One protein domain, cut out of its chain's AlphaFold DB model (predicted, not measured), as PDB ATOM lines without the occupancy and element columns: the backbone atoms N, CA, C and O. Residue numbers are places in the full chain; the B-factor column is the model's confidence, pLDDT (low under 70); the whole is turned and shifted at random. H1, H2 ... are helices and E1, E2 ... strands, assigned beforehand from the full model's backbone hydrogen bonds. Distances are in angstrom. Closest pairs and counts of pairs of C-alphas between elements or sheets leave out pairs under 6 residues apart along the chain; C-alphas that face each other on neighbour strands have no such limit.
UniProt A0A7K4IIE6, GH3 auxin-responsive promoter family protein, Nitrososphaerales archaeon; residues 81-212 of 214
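Overview. This is residues 81 to 212 of the 214 residues of the protein "GH3 auxin-responsive promoter family protein" of Nitrososphaerales archaeon (UniProt A0A7K4IIE6). A small core of two parallel strands, E1 and E4, has H2, H4, H5 and H6 gathered round it, while the long helix H1 runs along one edge of a flat body. The tip of the E2 and E3 hairpin, residues 123 to 128, sticks out at one end of the longest axis, and residues 206 to 212, of which 206 to 210 belong to H6, stick out at the other. The 132 printed residues include six named helices and four named strands, in the order H1 E1 E2 E3 H2 H3 H4 H5 E4 H6, in two sheets of two strands: E1 with E4, parallel, and E2 with E3, antiparallel. The class is mixed, helices and strands; the whole is compact, with a radius of gyration of the C-alphas of 16.3 A and spans of 57 by 40 by 22 A.

Along the chain. H1, residues 81 to 100, begins with C-alpha 81 at (26.653, 39.186, 12.377) and is 29.2 A long. E1, residues 109 to 113, has C-alpha 109 at (13.657, 23.525, 28.405). E2, residues 120 to 124, and E3, residues 127 to 133 and 19.8 A long, follow. H2, residues 134 to 141, H3, residues 143 to 147, and H4, residues 154 to 159, are short. H5, residues 166 to 180, is 21.0 A long. E4 is residues 185 to 190. H6, residues 192 to 210, is 27.3 A long and ends with C-alpha 210 at (8.328, 26.669, 53.054).

Arrangement. E1 and E4 are parallel at 26 degrees, with N 111 and O 187 within hydrogen-bond range at 2.8 A. Residues 110 to 111 of E1 also pair, parallel, with residues 150 to 151. The closest C-alphas of E1 and H5 are those of Leu 111 and Thr 180, 7.2 A apart. H5 and H6 only just touch, with 3 pairs of C-alphas within 8 A, the closest Phe 173 and Phe 198 at 6.3 A; at 73 degrees they are only just about perpendicular. H2 touches H4, closest at the C-alphas of Lys 140 and Gln 154, 5.8 A. H1 only just touches H2, with 3 pairs of C-alphas within 8 A made by its residues 82 to 86 alone, closest Leu 82 and Tyr 138 at 7.5 A, about perpendicular at 90 degrees. H1 and H3 are near each other. The hairpin E2 and E3 is antiparallel at 140 degrees, with N 122 and O 129 at 2.8 A. Every O i to N i+4 pair is within hydrogen-bond range in H2, H3, H4, H5 and H6; in H1, 14 of 16 are.

Size, cuts and confidence. The two C-alphas farthest apart are those of Gly 125 and Tyr 211, 58.4 A. The printed part has no cut and no long link. The mean pLDDT of the printed part is 91.5; residues 208 to 212 are under 70.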
ATOM      1  N   HIS A  81      26.598  39.051  10.917       94.94
ATOM      2  CA  HIS A  81      26.653  39.186  12.377       94.94
ATOM      3  C   HIS A  81      25.678  38.231  13.075       94.94
ATOM      4  O   HIS A  81      26.069  37.524  14.004       94.94
ATOM      5  N   LEU A  82      24.421  38.178  12.627       95.38
ATOM      6  CA  LEU A  82      23.419  37.277  13.203       95.38
ATOM      7  C   LEU A  82      23.815  35.806  13.055       95.38
ATOM      8  O   LEU A  82      23.757  35.062  14.035       95.38
ATOM      9  N   ASP A  83      24.284  35.400  11.876       94.19
ATOM     10  CA  ASP A  83      24.714  34.022  11.626       94.19
ATOM     11  C   ASP A  83      25.893  33.628  12.527       94.19
ATOM     12  O   ASP A  83      25.911  32.532  13.101       94.19
ATOM     13  N   GLN A  84      26.838  34.548  12.742       93.31
ATOM     14  CA  GLN A  84      27.936  34.342  13.680       93.31
ATOM     15  C   GLN A  84      27.442  34.237  15.128       93.31
ATOM     16  O   GLN A  84      27.861  33.323  15.839       93.31
ATOM     17  N   ILE A  85      26.549  35.124  15.579       93.50
ATOM     18  CA  ILE A  85      25.989  35.082  16.939       93.50
ATOM     19  C   ILE A  85      25.246  33.766  17.185       93.50
ATOM     20  O   ILE A  85      25.461  33.132  18.221       93.50
ATOM     21  N   PHE A  86      24.416  33.318  16.242       92.69
ATOM     22  CA  PHE A  86      23.650  32.079  16.389       92.69
ATOM     23  C   PHE A  86      24.558  30.850  16.403       92.69
ATOM     24  O   PHE A  86      24.416  29.992  17.276       92.69
ATOM     25  N   SER A  87      25.539  30.795  15.496       91.00
ATOM     26  CA  SER A  87      26.524  29.712  15.459       91.00
ATOM     27  C   SER A  87      27.356  29.663  16.745       91.00
ATOM     28  O   SER A  87      27.486  28.608  17.366       91.00
ATOM     29  N   CYS A  88      27.879  30.808  17.197       89.94
ATOM     30  CA  CYS A  88      28.675  30.895  18.420       89.94
ATOM     31  C   CYS A  88      27.871  30.540  19.675       89.94
ATOM     32  O   CYS A  88      28.393  29.834  20.535       89.94
ATOM     33  N   GLY A  89      26.613  30.975  19.773       85.31
ATOM     34  CA  GLY A  89      25.740  30.629  20.896       85.31
ATOM     35  C   GLY A  89      25.495  29.121  21.000       85.31
ATOM     36  O   GLY A  89      25.643  28.543  22.075       85.31
ATOM     37  N   ALA A  90      25.205  28.461  19.874       87.12
ATOM     38  CA  ALA A  90      24.975  27.016  19.839       87.12
ATOM     39  C   ALA A  90      26.224  26.202  20.223       87.12
ATOM     40  O   ALA A  90      26.108  25.149  20.855       87.12
ATOM     41  N   ARG A  91      27.428  26.699  19.896       90.81
ATOM     42  CA  ARG A  91      28.692  26.009  20.204       90.81
ATOM     43  C   ARG A  91      28.873  25.733  21.691       90.81
ATOM     44  O   ARG A  91      29.412  24.684  22.009       90.81
ATOM     45  N   ALA A  92      28.441  26.620  22.587       87.88
ATOM     46  CA  ALA A  92      28.611  26.410  24.027       87.88
ATOM     47  C   ALA A  92      27.843  25.169  24.518       87.88
ATOM     48  O   ALA A  92      28.419  24.310  25.184       87.88
ATOM     49  N   ILE A  93      26.575  25.045  24.120       88.25
ATOM     50  CA  ILE A  93      25.702  23.926  24.505       88.25
ATOM     51  C   ILE A  93      26.204  22.623  23.874       88.25
ATOM     52  O   ILE A  93      26.381  21.625  24.568       88.25
ATOM     53  N   VAL A  94      26.509  22.646  22.572       91.25
ATOM     54  CA  VAL A  94      27.030  21.470  21.856       91.25
ATOM     55  C   VAL A  94      28.372  21.019  22.438       91.25
ATOM     56  O   VAL A  94      28.593  19.828  22.635       91.25
ATOM     57  N   ASN A  95      29.268  21.956  22.758       94.31
ATOM     58  CA  ASN A  95      30.559  21.635  23.360       94.31
ATOM     59  C   ASN A  95      30.398  20.990  24.740       94.31
ATOM     60  O   ASN A  95      31.064  19.991  25.008       94.31
ATOM     61  N   TYR A  96      29.501  21.516  25.581       93.25
ATOM     62  CA  TYR A  96      29.182  20.912  26.873       93.25
ATOM     63  C   TYR A  96      28.649  19.484  26.699       93.25
ATOM     64  O   TYR A  96      29.220  18.558  27.274       93.25
ATOM     65  N   ALA A  97      27.631  19.298  25.853       93.88
ATOM     66  CA  ALA A  97      27.008  17.996  25.620       93.88
ATOM     67  C   ALA A  97      28.033  16.950  25.151       93.88
ATOM     68  O   ALA A  97      28.108  15.855  25.703       93.88
ATOM     69  N   LEU A  98      28.898  17.311  24.197       96.31
ATOM     70  CA  LEU A  98      29.937  16.416  23.682       96.31
ATOM     71  C   LEU A  98      31.020  16.096  24.720       96.31
ATOM     72  O   LEU A  98      31.435  14.946  24.837       96.31
ATOM     73  N   ARG A  99      31.487  17.094  25.483       96.94
ATOM     74  CA  ARG A  99      32.552  16.894  26.481       96.94
ATOM     75  C   ARG A  99      32.084  16.116  27.701       96.94
ATOM     76  O   ARG A  99      32.869  15.373  28.282       96.94
ATOM     77  N   ARG A 100      30.834  16.319  28.114       96.69
ATOM     78  CA  ARG A 100      30.250  15.675  29.296       96.69
ATOM     79  C   ARG A 100      29.503  14.388  28.961       96.69
ATOM     80  O   ARG A 100      29.166  13.661  29.886       96.69
ATOM     81  N   LYS A 101      29.293  14.096  27.669       96.00
ATOM     82  CA  LYS A 101      28.401  13.030  27.177       96.00
ATOM     83  C   LYS A 101      26.989  13.144  27.767       96.00
ATOM     84  O   LYS A 101      26.318  12.145  27.993       96.00
ATOM     85  N   ASP A 102      26.573  14.378  28.028       93.94
ATOM     86  CA  ASP A 102      25.288  14.734  28.614       93.94
ATOM     87  C   ASP A 102      24.418  15.312  27.500       93.94
ATOM     88  O   ASP A 102      24.494  16.497  27.174       93.94
ATOM     89  N   TYR A 103      23.666  14.436  26.838       92.19
ATOM     90  CA  TYR A 103      22.793  14.807  25.722       92.19
ATOM     91  C   TYR A 103      21.381  15.176  26.184       92.19
ATOM     92  O   TYR A 103      20.633  15.783  25.417       92.19
ATOM     93  N   GLU A 104      21.025  14.869  27.435       90.50
ATOM     94  CA  GLU A 104      19.725  15.218  28.019       90.50
ATOM     95  C   GLU A 104      19.523  16.734  28.073       90.50
ATOM     96  O   GLU A 104      18.404  17.225  27.910       90.50
ATOM     97  N   ILE A 105      20.620  17.493  28.179       90.75
ATOM     98  CA  ILE A 105      20.608  18.955  28.092       90.75
ATOM     99  C   ILE A 105      19.944  19.496  26.812       90.75
ATOM    100  O   ILE A 105      19.412  20.605  26.825       90.75
ATOM    101  N   LEU A 106      19.943  18.723  25.718       89.06
ATOM    102  CA  LEU A 106      19.330  19.101  24.438       89.06
ATOM    103  C   LEU A 106      17.817  18.841  24.396       89.06
ATOM    104  O   LEU A 106      17.130  19.410  23.549       89.06
ATOM    105  N   ALA A 107      17.306  17.983  25.282       89.38
ATOM    106  CA  ALA A 107      15.892  17.619  25.357       89.38
ATOM    107  C   ALA A 107      15.096  18.504  26.334       89.38
ATOM    108  O   ALA A 107      13.868  18.569  26.261       89.38
ATOM    109  N   GLY A 108      15.784  19.178  27.259       91.12
ATOM    110  CA  GLY A 108      15.160  20.038  28.258       91.12
ATOM    111  C   GLY A 108      14.751  21.423  27.758       91.12
ATOM    112  O   GLY A 108      15.109  21.879  26.672       91.12
ATOM    113  N   GLY A 109      14.004  22.126  28.607       94.25
ATOM    114  CA  GLY A 109      13.657  23.525  28.405       94.25
ATOM    115  C   GLY A 109      14.853  24.460  28.573       94.25
ATOM    116  O   GLY A 109      15.761  24.214  29.374       94.25
ATOM    117  N   ILE A 110      14.816  25.566  27.835       95.19
ATOM    118  CA  ILE A 110      15.768  26.669  27.939       95.19
ATOM    119  C   ILE A 110      15.061  27.821  28.651       95.19
ATOM    120  O   ILE A 110      14.153  28.437  28.092       95.19
ATOM    121  N   LEU A 111      15.483  28.137  29.874       96.75
ATOM    122  CA  LEU A 111      15.002  29.306  30.600       96.75
ATOM    123  C   LEU A 111      15.587  30.582  29.976       96.75
ATOM    124  O   LEU A 111      16.801  30.804  29.988       96.75
ATOM    125  N   ASN A 112      14.707  31.418  29.436       97.19
ATOM    126  CA  ASN A 112      15.024  32.671  28.768       97.19
ATOM    127  C   ASN A 112      14.966  33.856  29.738       97.19
ATOM    128  O   ASN A 112      13.894  34.349  30.077       97.19
ATOM    129  N   LEU A 113      16.133  34.361  30.125       96.56
ATOM    130  CA  LEU A 113      16.299  35.539  30.983       96.56
ATOM    131  C   LEU A 113      16.814  36.744  30.184       96.56
ATOM    132  O   LEU A 113      17.632  37.541  30.659       96.56
ATOM    133  N   SER A 114      16.386  36.845  28.927       95.44
ATOM    134  CA  SER A 114      16.738  37.954  28.045       95.44
ATOM    135  C   SER A 114      16.004  39.236  28.426       95.44
ATOM    136  O   SER A 114      14.935  39.234  29.037       95.44
ATOM    137  N   PHE A 115      16.588  40.367  28.039       95.25
ATOM    138  CA  PHE A 115      15.896  41.650  28.112       95.25
ATOM    139  C   PHE A 115      14.814  41.765  27.022       95.25
ATOM    140  O   PHE A 115      14.812  40.974  26.081       95.25
ATOM    141  N   PRO A 116      13.929  42.774  27.094       95.44
ATOM    142  CA  PRO A 116      12.973  43.072  26.028       95.44
ATOM    143  C   PRO A 116      13.645  43.331  24.668       95.44
ATOM    144  O   PRO A 116      14.613  44.088  24.567       95.44
ATOM    145  N   SER A 117      13.109  42.743  23.603       95.81
ATOM    146  CA  SER A 117      13.592  42.923  22.229       95.81
ATOM    147  C   SER A 117      13.060  44.200  21.570       95.81
ATOM    148  O   SER A 117      13.552  44.604  20.517       95.81
ATOM    149  N   MET A 118      12.088  44.856  22.211       94.94
ATOM    150  CA  MET A 118      11.426  46.065  21.735       94.94
ATOM    151  C   MET A 118      11.430  47.135  22.831       94.94
ATOM    152  O   MET A 118      10.896  46.939  23.920       94.94
ATOM    153  N   VAL A 119      12.065  48.265  22.537       95.06
ATOM    154  CA  VAL A 119      12.202  49.432  23.423       95.06
ATOM    155  C   VAL A 119      11.714  50.694  22.722       95.06
ATOM    156  O   VAL A 119      11.061  51.516  23.355       95.06
ATOM    157  N   GLY A 120      11.999  50.829  21.427       94.00
ATOM    158  CA  GLY A 120      11.564  51.959  20.619       94.00
ATOM    159  C   GLY A 120      11.698  51.677  19.128       94.00
ATOM    160  O   GLY A 120      11.960  50.543  18.711       94.00
ATOM    161  N   THR A 121      11.520  52.723  18.330       94.94
ATOM    162  CA  THR A 121      11.660  52.682  16.876       94.94
ATOM    163  C   THR A 121      12.736  53.651  16.400       94.94
ATOM    164  O   THR A 121      13.038  54.648  17.058       94.94
ATOM    165  N   ILE A 122      13.349  53.334  15.265       91.31
ATOM    166  CA  ILE A 122      14.335  54.170  14.588       91.31
ATOM    167  C   ILE A 122      14.017  54.202  13.091       91.31
ATOM    168  O   ILE A 122      13.760  53.162  12.488       91.31
ATOM    169  N   GLN A 123      14.003  55.399  12.510       92.06
ATOM    170  CA  GLN A 123      13.774  55.613  11.083       92.06
ATOM    171  C   GLN A 123      15.122  55.628  10.356       92.06
ATOM    172  O   GLN A 123      15.993  56.414  10.728       92.06
ATOM    173  N   ILE A 124      15.289  54.767   9.350       87.75
ATOM    174  CA  ILE A 124      16.487  54.686   8.503       87.75
ATOM    175  C   ILE A 124      16.063  54.860   7.048       87.75
ATOM    176  O   ILE A 124      15.391  53.986   6.491       87.75
ATOM    177  N   GLY A 125      16.430  55.990   6.442       83.62
ATOM    178  CA  GLY A 125      15.852  56.407   5.163       83.62
ATOM    179  C   GLY A 125      14.320  56.379   5.238       83.62
ATOM    180  O   GLY A 125      13.716  56.981   6.125       83.62
ATOM    181  N   GLU A 126      13.683  55.605   4.361       84.44
ATOM    182  CA  GLU A 126      12.220  55.450   4.318       84.44
ATOM    183  C   GLU A 126      11.675  54.327   5.222       84.44
ATOM    184  O   GLU A 126      10.463  54.189   5.387       84.44
ATOM    185  N   ARG A 127      12.538  53.521   5.857       89.94
ATOM    186  CA  ARG A 127      12.124  52.328   6.613       89.94
ATOM    187  C   ARG A 127      12.121  52.572   8.122       89.94
ATOM    188  O   ARG A 127      13.114  53.024   8.692       89.94
ATOM    189  N   LEU A 128      11.039  52.163   8.784       93.50
ATOM    190  CA  LEU A 128      10.930  52.159  10.241       93.50
ATOM    191  C   LEU A 128      11.380  50.807  10.812       93.50
ATOM    192  O   LEU A 128      10.824  49.760  10.478       93.50
ATOM    193  N   PHE A 129      12.357  50.827  11.714       93.12
ATOM    194  CA  PHE A 129      12.840  49.648  12.427       93.12
ATOM    195  C   PHE A 129      12.434  49.706  13.895       93.12
ATOM    196  O   PHE A 129      12.492  50.760  14.523       93.12
ATOM    197  N   THR A 130      12.088  48.560  14.477       94.50
ATOM    198  CA  THR A 130      12.040  48.411  15.936       94.50
ATOM    199  C   THR A 130      13.426  48.037  16.450       94.50
ATOM    200  O   THR A 130      14.169  47.301  15.795       94.50
ATOM    201  N   TYR A 131      13.783  48.542  17.627       95.50
ATOM    202  CA  TYR A 131      14.997  48.141  18.324       95.50
ATOM    203  C   TYR A 131      14.707  47.886  19.798       95.50
ATOM    204  O   TYR A 131      13.815  48.488  20.402       95.50
ATOM    205  N   GLY A 132      15.517  47.028  20.403       95.69
ATOM    206  CA  GLY A 132      15.525  46.779  21.837       95.69
ATOM    207  C   GLY A 132      16.841  46.158  22.257       95.69
ATOM    208  O   GLY A 132      17.835  46.268  21.545       95.69
ATOM    209  N   TYR A 133      16.889  45.554  23.436       95.19
ATOM    210  CA  TYR A 133      18.146  45.050  23.970       95.19
ATOM    211  C   TYR A 133      18.672  43.873  23.143       95.19
ATOM    212  O   TYR A 133      17.919  42.959  22.810       95.19
ATOM    213  N   SER A 134      19.982  43.855  22.884       94.62
ATOM    214  CA  SER A 134      20.613  42.835  22.034       94.62
ATOM    215  C   SER A 134      20.295  41.393  22.446       94.62
ATOM    216  O   SER A 134      20.002  40.581  21.578       94.62
ATOM    217  N   SER A 135      20.273  41.072  23.747       94.06
ATOM    218  CA  SER A 135      19.900  39.730  24.233       94.06
ATOM    219  C   SER A 135      18.496  39.312  23.789       94.06
ATOM    220  O   SER A 135      18.332  38.224  23.240       94.06
ATOM    221  N   GLY A 136      17.509  40.196  23.949       95.62
ATOM    222  CA  GLY A 136      16.140  39.955  23.502       95.62
ATOM    223  C   GLY A 136      16.031  39.858  21.989       95.62
ATOM    224  O   GLY A 136      15.400  38.942  21.469       95.62
ATOM    225  N   THR A 137      16.682  40.766  21.261       96.06
ATOM    226  CA  THR A 137      16.667  40.750  19.793       96.06
ATOM    227  C   THR A 137      17.290  39.472  19.237       96.06
ATOM    228  O   THR A 137      16.701  38.843  18.364       96.06
ATOM    229  N   TYR A 138      18.432  39.023  19.765       95.44
ATOM    230  CA  TYR A 138      19.043  37.764  19.335       95.44
ATOM    231  C   TYR A 138      18.189  36.554  19.710       95.44
ATOM    232  O   TYR A 138      18.077  35.636  18.904       95.44
ATOM    233  N   SER A 139      17.546  36.563  20.884       95.31
ATOM    234  CA  SER A 139      16.597  35.512  21.260       95.31
ATOM    235  C   SER A 139      15.425  35.429  20.280       95.31
ATOM    236  O   SER A 139      15.038  34.331  19.894       95.31
ATOM    237  N   LYS A 140      14.880  36.579  19.866       95.31
ATOM    238  CA  LYS A 140      13.744  36.673  18.939       95.31
ATOM    239  C   LYS A 140      14.092  36.238  17.520       95.31
ATOM    240  O   LYS A 140      13.306  35.568  16.865       95.31
ATOM    241  N   LEU A 141      15.261  36.652  17.034       95.12
ATOM    242  CA  LEU A 141      15.671  36.421  15.649       95.12
ATOM    243  C   LEU A 141      16.279  35.032  15.418       95.12
ATOM    244  O   LEU A 141      16.481  34.665  14.264       95.12
ATOM    245  N   ASN A 142      16.594  34.269  16.471       94.75
ATOM    246  CA  ASN A 142      17.230  32.960  16.339       94.75
ATOM    247  C   ASN A 142      16.200  31.857  16.003       94.75
ATOM    248  O   ASN A 142      15.434  31.445  16.881       94.75
ATOM    249  N   PRO A 143      16.221  31.286  14.782       91.06
ATOM    250  CA  PRO A 143      15.247  30.274  14.372       91.06
ATOM    251  C   PRO A 143      15.359  28.971  15.173       91.06
ATOM    252  O   PRO A 143      14.366  28.265  15.345       91.06
ATOM    253  N   ALA A 144      16.556  28.640  15.668       89.25
ATOM    254  CA  ALA A 144      16.765  27.443  16.475       89.25
ATOM    255  C   ALA A 144      16.068  27.567  17.837       89.25
ATOM    256  O   ALA A 144      15.447  26.613  18.296       89.25
ATOM    257  N   LEU A 145      16.095  28.759  18.443       88.94
ATOM    258  CA  LEU A 145      15.394  29.020  19.702       88.94
ATOM    259  C   LEU A 145      13.874  29.044  19.525       88.94
ATOM    260  O   LEU A 145      13.161  28.599  20.416       88.94
ATOM    261  N   ALA A 146      13.377  29.489  18.367       82.81
ATOM    262  CA  ALA A 146      11.948  29.437  18.050       82.81
ATOM    263  C   ALA A 146      11.399  27.997  17.960       82.81
ATOM    264  O   ALA A 146      10.211  27.778  18.196       82.81
ATOM    265  N   ARG A 147      12.260  27.026  17.618       84.56
ATOM    266  CA  ARG A 147      11.936  25.590  17.565       84.56
ATOM    267  C   ARG A 147      12.211  24.859  18.882       84.56
ATOM    268  O   ARG A 147      11.662  23.784  19.096       84.56
ATOM    269  N   ALA A 148      13.066  25.416  19.737       86.06
ATOM    270  CA  ALA A 148      13.377  24.864  21.049       86.06
ATOM    271  C   ALA A 148      12.261  25.151  22.067       86.06
ATOM    272  O   ALA A 148      11.426  26.040  21.882       86.06
ATOM    273  N   SER A 149      12.283  24.436  23.196       91.94
ATOM    274  CA  SER A 149      11.405  24.708  24.342       91.94
ATOM    275  C   SER A 149      11.927  25.913  25.145       91.94
ATOM    276  O   SER A 149      12.424  25.783  26.264       91.94
ATOM    277  N   LEU A 150      11.895  27.093  24.520       95.44
ATOM    278  CA  LEU A 150      12.319  28.365  25.106       95.44
ATOM    279  C   LEU A 150      11.210  28.941  25.995       95.44
ATOM    280  O   LEU A 150      10.106  29.215  25.514       95.44
ATOM    281  N   LEU A 151      11.506  29.156  27.277       96.69
ATOM    282  CA  LEU A 151      10.516  29.549  28.278       96.69
ATOM    283  C   LEU A 151      11.005  30.716  29.149       96.69
ATOM    284  O   LEU A 151      12.052  30.596  29.778       96.69
ATOM    285  N   PRO A 152      10.244  31.818  29.256       97.19
ATOM    286  CA  PRO A 152       9.151  32.196  28.357       97.19
ATOM    287  C   PRO A 152       9.660  32.510  26.938       97.19
ATOM    288  O   PRO A 152      10.841  32.806  26.725       97.19
ATOM    289  N   LYS A 153       8.750  32.518  25.954       96.75
ATOM    290  CA  LYS A 153       9.079  33.056  24.626       96.75
ATOM    291  C   LYS A 153       9.383  34.551  24.713       96.75
ATOM    292  O   LYS A 153       8.850  35.257  25.572       96.75
ATOM    293  N   GLN A 154      10.207  35.060  23.798       97.06
ATOM    294  CA  GLN A 154      10.612  36.468  23.820       97.06
ATOM    295  C   GLN A 154       9.416  37.426  23.681       97.06
ATOM    296  O   GLN A 154       9.378  38.461  24.339       97.06
ATOM    297  N   GLU A 155       8.394  37.057  22.910       96.06
ATOM    298  CA  GLU A 155       7.161  37.837  22.732       96.06
ATOM    299  C   GLU A 155       6.354  37.982  24.032       96.06
ATOM    300  O   GLU A 155       5.547  38.897  24.180       96.06
ATOM    301  N   GLU A 156       6.523  37.065  24.981       97.44
ATOM    302  CA  GLU A 156       5.896  37.162  26.298       97.44
ATOM    303  C   GLU A 156       6.655  38.128  27.205       97.44
ATOM    304  O   GLU A 156       6.033  38.918  27.912       97.44
ATOM    305  N   ILE A 157       7.990  38.116  27.128       97.19
ATOM    306  CA  ILE A 157       8.845  39.094  27.814       97.19
ATOM    307  C   ILE A 157       8.540  40.503  27.294       97.19
ATOM    308  O   ILE A 157       8.388  41.436  28.082       97.19
ATOM    309  N   ASP A 158       8.408  40.651  25.975       97.00
ATOM    310  CA  ASP A 158       8.136  41.933  25.321       97.00
ATOM    311  C   ASP A 158       6.760  42.504  25.707       97.00
ATOM    312  O   ASP A 158       6.621  43.718  25.855       97.00
ATOM    313  N   ARG A 159       5.754  41.647  25.945       97.31
ATOM    314  CA  ARG A 159       4.412  42.059  26.404       97.31
ATOM    315  C   ARG A 159       4.409  42.726  27.781       97.31
ATOM    316  O   ARG A 159       3.504  43.503  28.066       97.31
ATOM    317  N   LEU A 160       5.419  42.473  28.616       96.50
ATOM    318  CA  LEU A 160       5.587  43.156  29.906       96.50
ATOM    319  C   LEU A 160       6.188  44.568  29.769       96.50
ATOM    320  O   LEU A 160       6.333  45.279  30.764       96.50
ATOM    321  N   GLY A 161       6.527  44.986  28.547       94.88
ATOM    322  CA  GLY A 161       7.105  46.289  28.239       94.88
ATOM    323  C   GLY A 161       8.618  46.349  28.447       94.88
ATOM    324  O   GLY A 161       9.275  45.376  28.822       94.88
ATOM    325  N   SER A 162       9.192  47.528  28.199       93.12
ATOM    326  CA  SER A 162      10.643  47.768  28.188       93.12
ATOM    327  C   SER A 162      11.217  48.340  29.490       93.12
ATOM    328  O   SER A 162      12.434  48.509  29.600       93.12
ATOM    329  N   GLY A 163      10.361  48.626  30.479       91.56
ATOM    330  CA  GLY A 163      10.751  49.261  31.740       91.56
ATOM    331  C   GLY A 163      11.762  48.431  32.534       91.56
ATOM    332  O   GLY A 163      11.728  47.206  32.504       91.56
ATOM    333  N   ILE A 164      12.691  49.075  33.233       89.75
ATOM    334  CA  ILE A 164      13.762  48.404  33.996       89.75
ATOM    335  C   ILE A 164      13.724  48.749  35.487       89.75
ATOM    336  O   ILE A 164      14.716  48.553  36.190       89.75
ATOM    337  N   ARG A 165      12.601  49.291  35.967       92.88
ATOM    338  CA  ARG A 165      12.396  49.564  37.389       92.88
ATOM    339  C   ARG A 165      12.271  48.248  38.148       92.88
ATOM    340  O   ARG A 165      12.087  47.178  37.567       92.88
ATOM    341  N   LYS A 166      12.375  48.325  39.472       92.19
ATOM    342  CA  LYS A 166      12.293  47.150  40.340       92.19
ATOM    343  C   LYS A 166      10.976  46.398  40.141       92.19
ATOM    344  O   LYS A 166      10.979  45.176  40.077       92.19
ATOM    345  N   GLU A 167       9.875  47.121  39.981       94.81
ATOM    346  CA  GLU A 167       8.536  46.569  39.762       94.81
ATOM    347  C   GLU A 167       8.441  45.849  38.409       94.81
ATOM    348  O   GLU A 167       7.811  44.798  38.302       94.81
ATOM    349  N   ASP A 168       9.118  46.367  37.379       95.50
ATOM    350  CA  ASP A 168       9.203  45.718  36.068       95.50
ATOM    351  C   ASP A 168       9.987  44.405  36.145       95.50
ATOM    352  O   ASP A 168       9.615  43.414  35.518       95.50
ATOM    353  N   TRP A 169      11.073  44.380  36.922       94.56
ATOM    354  CA  TRP A 169      11.851  43.163  37.150       94.56
ATOM    355  C   TRP A 169      11.097  42.124  37.960       94.56
ATOM    356  O   TRP A 169      11.126  40.958  37.581       94.56
ATOM    357  N   THR A 170      10.386  42.532  39.013       95.00
ATOM    358  CA  THR A 170       9.537  41.621  39.789       95.00
ATOM    359  C   THR A 170       8.519  40.940  38.879       95.00
ATOM    360  O   THR A 170       8.512  39.718  38.810       95.00
ATOM    361  N   ARG A 171       7.772  41.704  38.067       96.75
ATOM    362  CA  ARG A 171       6.795  41.140  37.117       96.75
ATOM    363  C   ARG A 171       7.424  40.171  36.112       96.75
ATOM    364  O   ARG A 171       6.816  39.162  35.763       96.75
ATOM    365  N   ARG A 172       8.642  40.456  35.636       97.12
ATOM    366  CA  ARG A 172       9.376  39.530  34.755       97.12
ATOM    367  C   ARG A 172       9.810  38.263  35.479       97.12
ATOM    368  O   ARG A 172       9.680  37.189  34.911       97.12
ATOM    369  N   PHE A 173      10.302  38.370  36.708       97.44
ATOM    370  CA  PHE A 173      10.693  37.205  37.503       97.44
ATOM    371  C   PHE A 173       9.494  36.337  37.875       97.44
ATOM    372  O   PHE A 173       9.613  35.117  37.809       97.44
ATOM    373  N   ASP A 174       8.343  36.946  38.161       97.00
ATOM    374  CA  ASP A 174       7.084  36.225  38.345       97.00
ATOM    375  C   ASP A 174       6.726  35.446  37.066       97.00
ATOM    376  O   ASP A 174       6.485  34.243  37.130       97.00
ATOM    377  N   LEU A 175       6.794  36.078  35.882       97.75
ATOM    378  CA  LEU A 175       6.583  35.390  34.599       97.75
ATOM    379  C   LEU A 175       7.571  34.232  34.395       97.75
ATOM    380  O   LEU A 175       7.163  33.152  33.970       97.75
ATOM    381  N   PHE A 176       8.861  34.452  34.660       97.12
ATOM    382  CA  PHE A 176       9.889  33.421  34.511       97.12
ATOM    383  C   PHE A 176       9.578  32.223  35.399       97.12
ATOM    384  O   PHE A 176       9.518  31.104  34.899       97.12
ATOM    385  N   PHE A 177       9.304  32.466  36.681       96.50
ATOM    386  CA  PHE A 177       8.949  31.426  37.635       96.50
ATOM    387  C   PHE A 177       7.692  30.665  37.205       96.50
ATOM    388  O   PHE A 177       7.744  29.445  37.064       96.50
ATOM    389  N   GLU A 178       6.593  31.362  36.918       95.75
ATOM    390  CA  GLU A 178       5.326  30.730  36.537       95.75
ATOM    391  C   GLU A 178       5.452  29.889  35.261       95.75
ATOM    392  O   GLU A 178       4.842  28.827  35.148       95.75
ATOM    393  N   ARG A 179       6.282  30.310  34.299       96.25
ATOM    394  CA  ARG A 179       6.492  29.547  33.061       96.25
ATOM    395  C   ARG A 179       7.418  28.352  33.207       96.25
ATOM    396  O   ARG A 179       7.346  27.463  32.357       96.25
ATOM    397  N   THR A 180       8.255  28.303  34.242       95.62
ATOM    398  CA  THR A 180       9.264  27.245  34.375       95.62
ATOM    399  C   THR A 180       9.145  26.363  35.607       95.62
ATOM    400  O   THR A 180       9.800  25.328  35.631       95.62
ATOM    401  N   ARG A 181       8.337  26.719  36.614       93.69
ATOM    402  CA  ARG A 181       8.283  26.003  37.904       93.69
ATOM    403  C   ARG A 181       7.966  24.505  37.785       93.69
ATOM    404  O   ARG A 181       8.541  23.715  38.521       93.69
ATOM    405  N   ASP A 182       7.136  24.127  36.812       93.44
ATOM    406  CA  ASP A 182       6.686  22.744  36.583       93.44
ATOM    407  C   ASP A 182       7.303  22.148  35.300       93.44
ATOM    408  O   ASP A 182       6.717  21.280  34.646       93.44
ATOM    409  N   LYS A 183       8.452  22.675  34.856       94.44
ATOM    410  CA  LYS A 183       9.117  22.284  33.604       94.44
ATOM    411  C   LYS A 183      10.526  21.779  33.880       94.44
ATOM    412  O   LYS A 183      11.248  22.340  34.697       94.44
ATOM    413  N   ASN A 184      10.943  20.759  33.132       94.94
ATOM    414  CA  ASN A 184      12.324  20.293  33.155       94.94
ATOM    415  C   ASN A 184      13.225  21.293  32.409       94.94
ATOM    416  O   ASN A 184      13.345  21.227  31.184       94.94
ATOM    417  N   ILE A 185      13.798  22.257  33.130       95.19
ATOM    418  CA  ILE A 185      14.734  23.246  32.587       95.19
ATOM    419  C   ILE A 185      16.160  22.721  32.721       95.19
ATOM    420  O   ILE A 185      16.647  22.528  33.830       95.19
ATOM    421  N   MET A 186      16.846  22.573  31.590       93.69
ATOM    422  CA  MET A 186      18.222  22.061  31.540       93.69
ATOM    423  C   MET A 186      19.239  23.134  31.142       93.69
ATOM    424  O   MET A 186      20.432  23.000  31.402       93.69
ATOM    425  N   CYS A 187      18.774  24.218  30.521       92.81
ATOM    426  CA  CYS A 187      19.612  25.332  30.096       92.81
ATOM    427  C   CYS A 187      19.064  26.655  30.617       92.81
ATOM    428  O   CYS A 187      17.854  26.862  30.672       92.81
ATOM    429  N   VAL A 188      19.962  27.594  30.901       93.62
ATOM    430  CA  VAL A 188      19.612  28.990  31.166       93.62
ATOM    431  C   VAL A 188      20.361  29.866  30.175       93.62
ATOM    432  O   VAL A 188      21.574  29.734  30.014       93.62
ATOM    433  N   MET A 189      19.645  30.776  29.522       93.00
ATOM    434  CA  MET A 189      20.223  31.802  28.662       93.00
ATOM    435  C   MET A 189      19.804  33.192  29.126       93.00
ATOM    436  O   MET A 189      18.760  33.371  29.745       93.00
ATOM    437  N   GLY A 190      20.607  34.197  28.798       91.44
ATOM    438  CA  GLY A 190      20.319  35.586  29.133       91.44
ATOM    439  C   GLY A 190      21.562  36.306  29.620       91.44
ATOM    440  O   GLY A 190      22.692  35.873  29.393       91.44
ATOM    441  N   VAL A 191      21.354  37.438  30.284       90.25
ATOM    442  CA  VAL A 191      22.464  38.247  30.790       90.25
ATOM    443  C   VAL A 191      22.811  37.806  32.209       90.25
ATOM    444  O   VAL A 191      21.922  37.706  33.051       90.25
ATOM    445  N   THR A 192      24.100  37.613  32.505       91.75
ATOM    446  CA  THR A 192      24.591  37.091  33.795       91.75
ATOM    447  C   THR A 192      23.984  37.786  35.010       91.75
ATOM    448  O   THR A 192      23.565  37.120  35.949       91.75
ATOM    449  N   HIS A 193      23.871  39.116  34.998       90.44
ATOM    450  CA  HIS A 193      23.268  39.829  36.126       90.44
ATOM    451  C   HIS A 193      21.787  39.465  36.332       90.44
ATOM    452  O   HIS A 193      21.374  39.291  37.469       90.44
ATOM    453  N   VAL A 194      21.005  39.273  35.262       93.62
ATOM    454  CA  VAL A 194      19.597  38.847  35.357       93.62
ATOM    455  C   VAL A 194      19.504  37.424  35.895       93.62
ATOM    456  O   VAL A 194      18.665  37.159  36.748       93.62
ATOM    457  N   ILE A 195      20.401  36.534  35.455       95.75
ATOM    458  CA  ILE A 195      20.509  35.164  35.978       95.75
ATOM    459  C   ILE A 195      20.732  35.189  37.498       95.75
ATOM    460  O   ILE A 195      20.027  34.510  38.243       95.75
ATOM    461  N   LEU A 196      21.672  36.014  37.971       95.88
ATOM    462  CA  LEU A 196      21.975  36.136  39.399       95.88
ATOM    463  C   LEU A 196      20.818  36.753  40.196       95.88
ATOM    464  O   LEU A 196      20.486  36.250  41.269       95.88
ATOM    465  N   GLU A 197      20.188  37.817  39.692       95.06
ATOM    466  CA  GLU A 197      19.031  38.422  40.361       95.06
ATOM    467  C   GLU A 197      17.840  37.459  40.420       95.06
ATOM    468  O   GLU A 197      17.188  37.356  41.460       95.06
ATOM    469  N   PHE A 198      17.593  36.694  39.354       96.25
ATOM    470  CA  PHE A 198      16.541  35.686  39.345       96.25
ATOM    471  C   PHE A 198      16.829  34.559  40.346       96.25
ATOM    472  O   PHE A 198      15.947  34.169  41.106       96.25
ATOM    473  N   ALA A 199      18.079  34.097  40.449       95.00
ATOM    474  CA  ALA A 199      18.468  33.124  41.471       95.00
ATOM    475  C   ALA A 199      18.223  33.648  42.902       95.00
ATOM    476  O   ALA A 199      17.737  32.914  43.769       95.00
ATOM    477  N   ARG A 200      18.501  34.935  43.166       95.19
ATOM    478  CA  ARG A 200      18.181  35.569  44.459       95.19
ATOM    479  C   ARG A 200      16.676  35.684  44.691       95.19
ATOM    480  O   ARG A 200      16.226  35.436  45.811       95.19
ATOM    481  N   TYR A 201      15.915  36.032  43.654       94.81
ATOM    482  CA  TYR A 201      14.455  36.047  43.688       94.81
ATOM    483  C   TYR A 201      13.912  34.663  44.075       94.81
ATOM    484  O   TYR A 201      13.196  34.560  45.069       94.81
ATOM    485  N   LEU A 202      14.351  33.590  43.404       93.56
ATOM    486  CA  LEU A 202      13.949  32.215  43.718       93.56
ATOM    487  C   LEU A 202      14.272  31.840  45.166       93.56
ATOM    488  O   LEU A 202      13.410  31.326  45.874       93.56
ATOM    489  N   LYS A 203      15.480  32.159  45.649       92.56
ATOM    490  CA  LYS A 203      15.870  31.900  47.046       92.56
ATOM    491  C   LYS A 203      14.920  32.570  48.043       92.56
ATOM    492  O   LYS A 203      14.638  31.994  49.091       92.56
ATOM    493  N   LYS A 204      14.439  33.781  47.747       89.94
ATOM    494  CA  LYS A 204      13.498  34.514  48.606       89.94
ATOM    495  C   LYS A 204      12.080  33.943  48.522       89.94
ATOM    496  O   LYS A 204      11.446  33.767  49.560       89.94
ATOM    497  N   THR A 205      11.598  33.666  47.315       85.25
ATOM    498  CA  THR A 205      10.231  33.189  47.063       85.25
ATOM    499  C   THR A 205      10.036  31.761  47.567       85.25
ATOM    500  O   THR A 205       9.102  31.505  48.320       85.25
ATOM    501  N   LEU A 206      10.969  30.852  47.270       81.38
ATOM    502  CA  LEU A 206      10.892  29.466  47.733       81.38
ATOM    503  C   LEU A 206      10.991  29.378  49.257       81.38
ATOM    504  O   LEU A 206      10.197  28.675  49.868       81.38
ATOM    505  N   ARG A 207      11.879  30.155  49.899       71.19
ATOM    506  CA  ARG A 207      11.941  30.221  51.370       71.19
ATOM    507  C   ARG A 207      10.608  30.635  51.990       71.19
ATOM    508  O   ARG A 207      10.213  30.031  52.973       71.19
ATOM    509  N   ARG A 208       9.909  31.625  51.425       61.75
ATOM    510  CA  ARG A 208       8.587  32.053  51.920       61.75
ATOM    511  C   ARG A 208       7.527  30.954  51.814       61.75
ATOM    512  O   ARG A 208       6.737  30.823  52.738       61.75
ATOM    513  N   ASN A 209       7.547  30.155  50.749       56.69
ATOM    514  CA  ASN A 209       6.585  29.062  50.573       56.69
ATOM    515  C   ASN A 209       6.812  27.909  51.566       56.69
ATOM    516  O   ASN A 209       5.843  27.311  52.012       56.69
ATOM    517  N   TYR A 210       8.054  27.650  51.993       41.69
ATOM    518  CA  TYR A 210       8.328  26.669  53.054       41.69
ATOM    519  C   TYR A 210       7.845  27.110  54.449       41.69
ATOM    520  O   TYR A 210       7.566  26.252  55.277       41.69
ATOM    521  N   TYR A 211       7.694  28.415  54.717       39.38
ATOM    522  CA  TYR A 211       7.143  28.920  55.990       39.38
ATOM    523  C   TYR A 211       5.605  28.987  56.026       39.38
ATOM    524  O   TYR A 211       5.048  29.305  57.067       39.38
ATOM    525  N   LEU A 212       4.919  28.720  54.909       39.59
ATOM    526  CA  LEU A 212       3.449  28.662  54.836       39.59
ATOM    527  C   LEU A 212       2.906  27.221  54.870       39.59
ATOM    528  O   LEU A 212       1.697  27.026  54.811       39.59
TER     529      LEU A 212